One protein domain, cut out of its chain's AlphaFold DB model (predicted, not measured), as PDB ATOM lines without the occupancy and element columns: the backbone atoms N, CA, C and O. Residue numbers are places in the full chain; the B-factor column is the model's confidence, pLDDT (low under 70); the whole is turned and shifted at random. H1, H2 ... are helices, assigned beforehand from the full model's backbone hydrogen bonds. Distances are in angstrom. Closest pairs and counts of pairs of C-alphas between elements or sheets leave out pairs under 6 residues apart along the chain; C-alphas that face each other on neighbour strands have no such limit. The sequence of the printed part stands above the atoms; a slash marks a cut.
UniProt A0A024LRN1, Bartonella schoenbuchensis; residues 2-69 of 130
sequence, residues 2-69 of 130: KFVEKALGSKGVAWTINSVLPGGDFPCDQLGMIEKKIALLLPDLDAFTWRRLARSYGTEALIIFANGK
ATOM      1  N   LYS A   2     117.440 144.424 175.871       77.94
ATOM      2  CA  LYS A   2     116.258 143.524 175.872       77.94
ATOM      3  C   LYS A   2     116.378 142.253 175.009       77.94
ATOM      4  O   LYS A   2     116.014 141.178 175.467       77.94
ATOM      5  N   PHE A   3     116.895 142.356 173.782       88.62
ATOM      6  CA  PHE A   3     117.055 141.196 172.892       88.62
ATOM      7  C   PHE A   3     118.187 140.251 173.322       88.62
ATOM      8  O   PHE A   3     118.033 139.037 173.250       88.62
ATOM      9  N   VAL A   4     119.298 140.806 173.812       90.06
ATOM     10  CA  VAL A   4     120.470 140.046 174.276       90.06
ATOM     11  C   VAL A   4     120.173 139.352 175.604       90.06
ATOM     12  O   VAL A   4     120.481 138.177 175.761       90.06
ATOM     13  N   GLU A   5     119.528 140.044 176.542       92.88
ATOM     14  CA  GLU A   5     119.152 139.483 177.847       92.88
ATOM     15  C   GLU A   5     118.088 138.394 177.729       92.88
ATOM     16  O   GLU A   5     118.152 137.396 178.443       92.88
ATOM     17  N   LYS A   6     117.155 138.535 176.777       93.50
ATOM     18  CA  LYS A   6     116.185 137.482 176.452       93.50
ATOM     19  C   LYS A   6     116.867 136.193 175.980       93.50
ATOM     20  O   LYS A   6     116.372 135.114 176.282       93.50
ATOM     21  N   ALA A   7     117.967 136.297 175.232       94.62
ATOM     22  CA  ALA A   7     118.669 135.144 174.668       94.62
ATOM     23  C   ALA A   7     119.744 134.556 175.600       94.62
ATOM     24  O   ALA A   7     119.946 133.347 175.609       94.62
ATOM     25  N   LEU A   8     120.448 135.398 176.364       94.44
ATOM     26  CA  LEU A   8     121.670 135.029 177.097       94.44
ATOM     27  C   LEU A   8     121.571 135.250 178.617       94.44
ATOM     28  O   LEU A   8     122.600 135.228 179.299       94.44
ATOM     29  N   GLY A   9     120.373 135.528 179.139       94.25
ATOM     30  CA  GLY A   9     120.130 135.851 180.547       94.25
ATOM     31  C   GLY A   9     120.527 137.279 180.939       94.25
ATOM     32  O   GLY A   9     121.120 138.019 180.148       94.25
ATOM     33  N   SER A  10     120.194 137.659 182.180       90.44
ATOM     34  CA  SER A  10     120.442 139.002 182.726       90.44
ATOM     35  C   SER A  10     121.901 139.424 182.557       90.44
ATOM     36  O   SER A  10     122.817 138.647 182.836       90.44
ATOM     37  N   LYS A  11     122.120 140.668 182.121       90.56
ATOM     38  CA  LYS A  11     123.444 141.294 182.075       90.56
ATOM     39  C   LYS A  11     123.589 142.291 183.221       90.56
ATOM     40  O   LYS A  11     122.631 142.574 183.939       90.56
ATOM     41  N   GLY A  12     124.820 142.750 183.439       87.81
ATOM     42  CA  GLY A  12     125.104 143.794 184.420       87.81
ATOM     43  C   GLY A  12     124.453 145.128 184.050       87.81
ATOM     44  O   GLY A  12     123.915 145.300 182.954       87.81
ATOM     45  N   VAL A  13     124.532 146.088 184.971       89.94
ATOM     46  CA  VAL A  13     124.001 147.441 184.768       89.94
ATOM     47  C   VAL A  13     124.694 148.116 183.576       89.94
ATOM     48  O   VAL A  13     125.880 147.900 183.317       89.94
ATOM     49  N   ALA A  14     123.951 148.944 182.838       91.06
ATOM     50  CA  ALA A  14     124.513 149.757 181.765       91.06
ATOM     51  C   ALA A  14     125.590 150.712 182.315       91.06
ATOM     52  O   ALA A  14     125.328 151.470 183.245       91.06
ATOM     53  N   TRP A  15     126.790 150.681 181.727       92.38
ATOM     54  CA  TRP A  15     127.964 151.391 182.256       92.38
ATOM     55  C   TRP A  15     128.603 152.379 181.268       92.38
ATOM     56  O   TRP A  15     129.328 153.279 181.683       92.38
ATOM     57  N   THR A  16     128.311 152.267 179.968       94.31
ATOM     58  CA  THR A  16     129.039 152.989 178.909       94.31
ATOM     59  C   THR A  16     128.821 154.503 178.906       94.31
ATOM     60  O   THR A  16     129.615 155.232 178.327       94.31
ATOM     61  N   ILE A  17     127.760 155.003 179.550       93.88
ATOM     62  CA  ILE A  17     127.493 156.449 179.644       93.88
ATOM     63  C   ILE A  17     128.569 157.191 180.450       93.88
ATOM     64  O   ILE A  17     128.844 158.352 180.175       93.88
ATOM     65  N   ASN A  18     129.195 156.502 181.407       91.62
ATOM     66  CA  ASN A  18     130.224 157.063 182.282       91.62
ATOM     67  C   ASN A  18     131.629 156.559 181.922       91.62
ATOM     68  O   ASN A  18     132.572 156.776 182.679       91.62
ATOM     69  N   SER A  19     131.773 155.837 180.808       94.06
ATOM     70  CA  SER A  19     133.067 155.331 180.359       94.06
ATOM     71  C   SER A  19     133.749 156.303 179.414       94.06
ATOM     72  O   SER A  19     133.094 156.936 178.588       94.06
ATOM     73  N   VAL A  20     135.072 156.324 179.474       94.94
ATOM     74  CA  VAL A  20     135.917 157.019 178.510       94.94
ATOM     75  C   VAL A  20     136.367 156.017 177.448       94.94
ATOM     76  O   VAL A  20     136.796 154.910 177.778       94.94
ATOM     77  N   LEU A  21     136.235 156.382 176.170       95.62
ATOM     78  CA  LEU A  21     136.769 155.569 175.076       95.62
ATOM     79  C   LEU A  21     138.306 155.664 175.047       95.62
ATOM     80  O   LEU A  21     138.839 156.718 175.394       95.62
ATOM     81  N   PRO A  22     139.022 154.610 174.612       95.94
ATOM     82  CA  PRO A  22     140.477 154.648 174.461       95.94
ATOM     83  C   PRO A  22     140.952 155.875 173.673       95.94
ATOM     84  O   PRO A  22     140.285 156.319 172.736       95.94
ATOM     85  N   GLY A  23     142.054 156.476 174.121       96.00
ATOM     86  CA  GLY A  23     142.570 157.746 173.601       96.00
ATOM     87  C   GLY A  23     141.793 158.997 174.026       96.00
ATOM     88  O   GLY A  23     142.349 160.088 173.978       96.00
ATOM     89  N   GLY A  24     140.550 158.874 174.498       96.44
ATOM     90  CA  GLY A  24     139.668 159.989 174.865       96.44
ATOM     91  C   GLY A  24     139.797 160.493 176.304       96.44
ATOM     92  O   GLY A  24     138.877 161.154 176.778       96.44
ATOM     93  N   ASP A  25     140.884 160.174 177.014       95.00
ATOM     94  CA  ASP A  25     141.084 160.541 178.431       95.00
ATOM     95  C   ASP A  25     141.495 162.010 178.618       95.00
ATOM     96  O   ASP A  25     142.581 162.346 179.092       95.00
ATOM     97  N   PHE A  26     140.634 162.906 178.141       95.19
ATOM     98  CA  PHE A  26     140.738 164.351 178.289       95.19
ATOM     99  C   PHE A  26     139.381 165.019 177.989       95.19
ATOM    100  O   PHE A  26     138.571 164.475 177.235       95.19
ATOM    101  N   PRO A  27     139.104 166.214 178.542       94.25
ATOM    102  CA  PRO A  27     137.883 166.956 178.222       94.25
ATOM    103  C   PRO A  27     137.781 167.327 176.735       94.25
ATOM    104  O   PRO A  27     138.784 167.621 176.086       94.25
ATOM    105  N   CYS A  28     136.561 167.367 176.192       89.56
ATOM    106  CA  CYS A  28     136.322 167.572 174.755       89.56
ATOM    107  C   CYS A  28     136.883 168.892 174.186       89.56
ATOM    108  O   CYS A  28     137.210 168.969 173.002       89.56
ATOM    109  N   ASP A  29     137.041 169.913 175.025       93.62
ATOM    110  CA  ASP A  29     137.582 171.233 174.701       93.62
ATOM    111  C   ASP A  29     139.104 171.343 174.929       93.62
ATOM    112  O   ASP A  29     139.707 172.379 174.650       93.62
ATOM    113  N   GLN A  30     139.756 170.265 175.379       96.25
ATOM    114  CA  GLN A  30     141.178 170.251 175.743       96.25
ATOM    115  C   GLN A  30     142.089 169.531 174.742       96.25
ATOM    116  O   GLN A  30     143.256 169.270 175.044       96.25
ATOM    117  N   LEU A  31     141.632 169.289 173.508       96.81
ATOM    118  CA  LEU A  31     142.483 168.719 172.453       96.81
ATOM    119  C   LEU A  31     143.779 169.529 172.247       96.81
ATOM    120  O   LEU A  31     144.852 168.958 172.072       96.81
ATOM    121  N   GLY A  32     143.710 170.861 172.358       97.50
ATOM    122  CA  GLY A  32     144.882 171.735 172.245       97.50
ATOM    123  C   GLY A  32     145.956 171.490 173.317       97.50
ATOM    124  O   GLY A  32     147.129 171.784 173.088       97.50
ATOM    125  N   MET A  33     145.600 170.930 174.479       97.44
ATOM    126  CA  MET A  33     146.584 170.518 175.487       97.44
ATOM    127  C   MET A  33     147.317 169.245 175.066       97.44
ATOM    128  O   MET A  33     148.525 169.146 175.281       97.44
ATOM    129  N   ILE A  34     146.614 168.300 174.439       98.06
ATOM    130  CA  ILE A  34     147.216 167.083 173.883       98.06
ATOM    131  C   ILE A  34     148.170 167.443 172.743       98.06
ATOM    132  O   ILE A  34     149.323 167.018 172.764       98.06
ATOM    133  N   GLU A  35     147.740 168.310 171.821       98.12
ATOM    134  CA  GLU A  35     148.588 168.839 170.745       98.12
ATOM    135  C   GLU A  35     149.904 169.418 171.309       98.12
ATOM    136  O   GLU A  35     150.989 169.013 170.891       98.12
ATOM    137  N   LYS A  36     149.835 170.291 172.326       98.00
ATOM    138  CA  LYS A  36     151.027 170.872 172.973       98.00
ATOM    139  C   LYS A  36     151.939 169.823 173.615       98.00
ATOM    140  O   LYS A  36     153.156 169.933 173.495       98.00
ATOM    141  N   LYS A  37     151.378 168.814 174.291       97.75
ATOM    142  CA  LYS A  37     152.170 167.728 174.894       97.75
ATOM    143  C   LYS A  37     152.920 166.928 173.828       97.75
ATOM    144  O   LYS A  37     154.103 166.653 174.010       97.75
ATOM    145  N   ILE A  38     152.271 166.616 172.705       97.88
ATOM    146  CA  ILE A  38     152.912 165.913 171.585       97.88
ATOM    147  C   ILE A  38     154.005 166.786 170.958       97.88
ATOM    148  O   ILE A  38     155.087 166.283 170.681       97.88
ATOM    149  N   ALA A  39     153.770 168.091 170.786       97.62
ATOM    150  CA  ALA A  39     154.781 169.010 170.256       97.62
ATOM    151  C   ALA A  39     156.041 169.078 171.133       97.62
ATOM    152  O   ALA A  39     157.151 169.138 170.615       97.62
ATOM    153  N   LEU A  40     155.882 169.038 172.460       96.88
ATOM    154  CA  LEU A  40     157.012 168.984 173.394       96.88
ATOM    155  C   LEU A  40     157.762 167.648 173.328       96.88
ATOM    156  O   LEU A  40     158.980 167.624 173.478       96.88
ATOM    157  N   LEU A  41     157.041 166.549 173.099       96.44
ATOM    158  CA  LEU A  41     157.603 165.202 172.975       96.44
ATOM    159  C   LEU A  41     158.333 164.991 171.636       96.44
ATOM    160  O   LEU A  41     159.311 164.247 171.567       96.44
ATOM    161  N   LEU A  42     157.862 165.654 170.578       96.12
ATOM    162  CA  LEU A  42     158.332 165.522 169.198       96.12
ATOM    163  C   LEU A  42     158.675 166.901 168.598       96.12
ATOM    164  O   LEU A  42     158.071 167.298 167.598       96.12
ATOM    165  N   PRO A  43     159.636 167.645 169.179       95.69
ATOM    166  CA  PRO A  43     159.892 169.041 168.812       95.69
ATOM    167  C   PRO A  43     160.462 169.216 167.400       95.69
ATOM    168  O   PRO A  43     160.461 170.325 166.874       95.69
ATOM    169  N   ASP A  44     160.964 168.142 166.789       94.81
ATOM    170  CA  ASP A  44     161.489 168.150 165.426       94.81
ATOM    171  C   ASP A  44     160.437 167.822 164.352       94.81
ATOM    172  O   ASP A  44     160.778 167.805 163.171       94.81
ATOM    173  N   LEU A  45     159.177 167.579 164.734       95.62
ATOM    174  CA  LEU A  45     158.073 167.350 163.799       95.62
ATOM    175  C   LEU A  45     157.210 168.600 163.605       95.62
ATOM    176  O   LEU A  45     157.065 169.452 164.482       95.62
ATOM    177  N   ASP A  46     156.596 168.693 162.430       96.25
ATOM    178  CA  ASP A  46     155.821 169.858 162.024       96.25
ATOM    179  C   ASP A  46     154.416 169.926 162.650       96.25
ATOM    180  O   ASP A  46     153.846 168.944 163.125       96.25
ATOM    181  N   ALA A  47     153.816 171.121 162.586       97.31
ATOM    182  CA  ALA A  47     152.457 171.416 163.059       97.31
ATOM    183  C   ALA A  47     151.346 170.598 162.414       97.31
ATOM    184  O   ALA A  47     150.240 170.530 162.955       97.31
ATOM    185  N   PHE A  48     151.612 169.989 161.270       96.81
ATOM    186  CA  PHE A  48     150.697 169.031 160.689       96.81
ATOM    187  C   PHE A  48     150.709 167.724 161.494       96.81
ATOM    188  O   PHE A  48     149.652 167.253 161.920       96.81
ATOM    189  N   THR A  49     151.897 167.192 161.786       97.31
ATOM    190  CA  THR A  49     152.073 165.880 162.409       97.31
ATOM    191  C   THR A  49     151.538 165.828 163.837       97.31
ATOM    192  O   THR A  49     150.706 164.968 164.127       97.31
ATOM    193  N   TRP A  50     151.913 166.751 164.733       97.06
ATOM    194  CA  TRP A  50     151.421 166.677 166.123       97.06
ATOM    195  C   TRP A  50     149.905 166.867 166.232       97.06
ATOM    196  O   TRP A  50     149.260 166.206 167.045       97.06
ATOM    197  N   ARG A  51     149.305 167.689 165.363       98.00
ATOM    198  CA  ARG A  51     147.842 167.829 165.303       98.00
ATOM    199  C   ARG A  51     147.155 166.583 164.756       98.00
ATOM    200  O   ARG A  51     146.105 166.193 165.267       98.00
ATOM    201  N   ARG A  52     147.730 165.951 163.726       97.94
ATOM    202  CA  ARG A  52     147.231 164.679 163.181       97.94
ATOM    203  C   ARG A  52     147.233 163.600 164.260       97.94
ATOM    204  O   ARG A  52     146.211 162.944 164.450       97.94
ATOM    205  N   LEU A  53     148.342 163.452 164.981       98.19
ATOM    206  CA  LEU A  53     148.485 162.464 166.051       98.19
ATOM    207  C   LEU A  53     147.470 162.699 167.177       98.19
ATOM    208  O   LEU A  53     146.776 161.762 167.563       98.19
ATOM    209  N   ALA A  54     147.300 163.949 167.630       98.00
ATOM    210  CA  ALA A  54     146.302 164.289 168.648       98.00
ATOM    211  C   ALA A  54     144.874 163.916 168.218       98.00
ATOM    212  O   ALA A  54     144.108 163.378 169.011       98.00
ATOM    213  N   ARG A  55     144.508 164.178 166.957       97.12
ATOM    214  CA  ARG A  55     143.166 163.870 166.426       97.12
ATOM    215  C   ARG A  55     142.934 162.389 166.161       97.12
ATOM    216  O   ARG A  55     141.785 161.967 166.166       97.12
ATOM    217  N   SER A  56     143.999 161.640 165.890       97.44
ATOM    218  CA  SER A  56     143.904 160.212 165.569       97.44
ATOM    219  C   SER A  56     143.883 159.356 166.834       97.44
ATOM    220  O   SER A  56     143.077 158.440 166.923       97.44
ATOM    221  N   TYR A  57     144.725 159.690 167.818       98.00
ATOM    222  CA  TYR A  57     144.996 158.824 168.974       98.00
ATOM    223  C   TYR A  57     144.694 159.479 170.330       98.00
ATOM    224  O   TYR A  57     144.717 158.810 171.361       98.00
ATOM    225  N   GLY A  58     144.460 160.794 170.376       97.94
ATOM    226  CA  GLY A  58     144.275 161.508 171.638       97.94
ATOM    227  C   GLY A  58     145.445 161.284 172.602       97.94
ATOM    228  O   GLY A  58     146.606 161.495 172.241       97.94
ATOM    229  N   THR A  59     145.157 160.848 173.830       97.44
ATOM    230  CA  THR A  59     146.186 160.573 174.848       97.44
ATOM    231  C   THR A  59     147.111 159.412 174.493       97.44
ATOM    232  O   THR A  59     148.262 159.417 174.932       97.44
ATOM    233  N   GLU A  60     146.677 158.462 173.660       98.06
ATOM    234  CA  GLU A  60     147.508 157.318 173.267       98.06
ATOM    235  C   GLU A  60     148.710 157.740 172.417       98.06
ATOM    236  O   GLU A  60     149.746 157.082 172.474       98.06
ATOM    237  N   ALA A  61     148.660 158.892 171.735       97.81
ATOM    238  CA  ALA A  61     149.822 159.437 171.024       97.81
ATOM    239  C   ALA A  61     151.048 159.615 171.941       97.81
ATOM    240  O   ALA A  61     152.183 159.427 171.506       97.81
ATOM    241  N   LEU A  62     150.829 159.953 173.217       97.38
ATOM    242  CA  LEU A  62     151.905 160.117 174.200       97.38
ATOM    243  C   LEU A  62     152.527 158.776 174.609       97.38
ATOM    244  O   LEU A  62     153.681 158.744 175.021       97.38
ATOM    245  N   ILE A  63     151.768 157.686 174.485       97.06
ATOM    246  CA  ILE A  63     152.230 156.322 174.749       97.06
ATOM    247  C   ILE A  63     153.003 155.809 173.536       97.06
ATOM    248  O   ILE A  63     154.130 155.346 173.683       97.06
ATOM    249  N   ILE A  64     152.429 155.959 172.335       97.69
ATOM    250  CA  ILE A  64     153.045 155.541 171.066       97.69
ATOM    251  C   ILE A  64     154.432 156.169 170.915       97.69
ATOM    252  O   ILE A  64     155.388 155.494 170.553       97.69
ATOM    253  N   PHE A  65     154.554 157.460 171.225       97.38
ATOM    254  CA  PHE A  65     155.785 158.221 171.030       97.38
ATOM    255  C   PHE A  65     156.538 158.515 172.332       97.38
ATOM    256  O   PHE A  65     157.325 159.458 172.365       97.38
ATOM    257  N   ALA A  66     156.338 157.733 173.399       95.44
ATOM    258  CA  ALA A  66     156.922 158.001 174.721       95.44
ATOM    259  C   ALA A  66     158.455 158.185 174.703       95.44
ATOM    260  O   ALA A  66     158.994 158.995 175.455       95.44
ATOM    261  N   ASN A  67     159.151 157.487 173.798       89.94
ATOM    262  CA  ASN A  67     160.606 157.567 173.610       89.94
ATOM    263  C   ASN A  67     161.052 158.705 172.662       89.94
ATOM    264  O   ASN A  67     162.236 158.830 172.332       89.94
ATOM    265  N   GLY A  68     160.115 159.535 172.200       89.88
ATOM    266  CA  GLY A  68     160.356 160.663 171.308       89.88
ATOM    267  C   GLY A  68     161.129 160.257 170.052       89.88
ATOM    268  O   GLY A  68     160.833 159.254 169.405       89.88
ATOM    269  N   LYS A  69     162.156 161.042 169.710       83.69
ATOM    270  CA  LYS A  69     162.999 160.832 168.522       83.69
ATOM    271  C   LYS A  69     163.807 159.531 168.546       83.69
ATOM    272  O   LYS A  69     164.104 159.008 167.474       83.69
TER     273      LYS A  69
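Overview. This is residues 2 to 69 of the 130 residues of a protein of Bartonella schoenbuchensis (UniProt A0A024LRN1). A small head of three helices, H2, H3 and H4, stands at one end of a long arm, and the short helix H1 is at the arm's far end. In the head, H3 crosses H2 steeply and the short H4 packs on H2; residues 3 to 9 and 12 to 21 of the arm stick out free. The printed part has 68 residues with four named helices, in the order H1, H2, H3, H4, and no named strand; the class is all helix. The whole is extended, with a radius of gyration of the C-alphas of 17.7 A and spans of 56 by 24 by 16 A, the arm making the length.

Along the chain. H1 takes residues 2 to 8, 10.1 A long, from C-alpha 2 at (116.258, 143.524, 175.872). H2 takes residues 31 to 41, 15.5 A, from C-alpha 31 at (142.483, 168.719, 172.453). H3 takes residues 47 to 57, 15.8 A. H4 takes residues 60 to 64, 6.2 A, and ends with C-alpha 64 at (153.045, 155.541, 171.066).

Arrangement. H1 is apart from H2, H3 and H4. H2 and H3 touch at a steep tilt of 64 degrees, opposite ways; their closest C-alphas, of Glu 35 and Ala 54, are 5.5 A apart. H2 and H4 touch, with the closest C-alphas, of Ile 38 and Leu 62, 6.4 A apart. H3 and H4 are close but not clearly touching; their closest C-alphas, of Leu 53 and Ala 61, are 6.0 A apart. In H1, H2 and H4 every O i to N i+4 pair is within hydrogen-bond range; in H3, 6 of 7 are.

Size, cuts and confidence. The C-alphas of Lys 6 and Asp 44, the two farthest apart, are 55.8 A apart. The printed part has no cut. The link from H1 to H2, of 22 residues, is long; those from H2 to H3 and from H3 to H4 are tight. The mean pLDDT of the printed part is 94.8, and no printed residue is under 70.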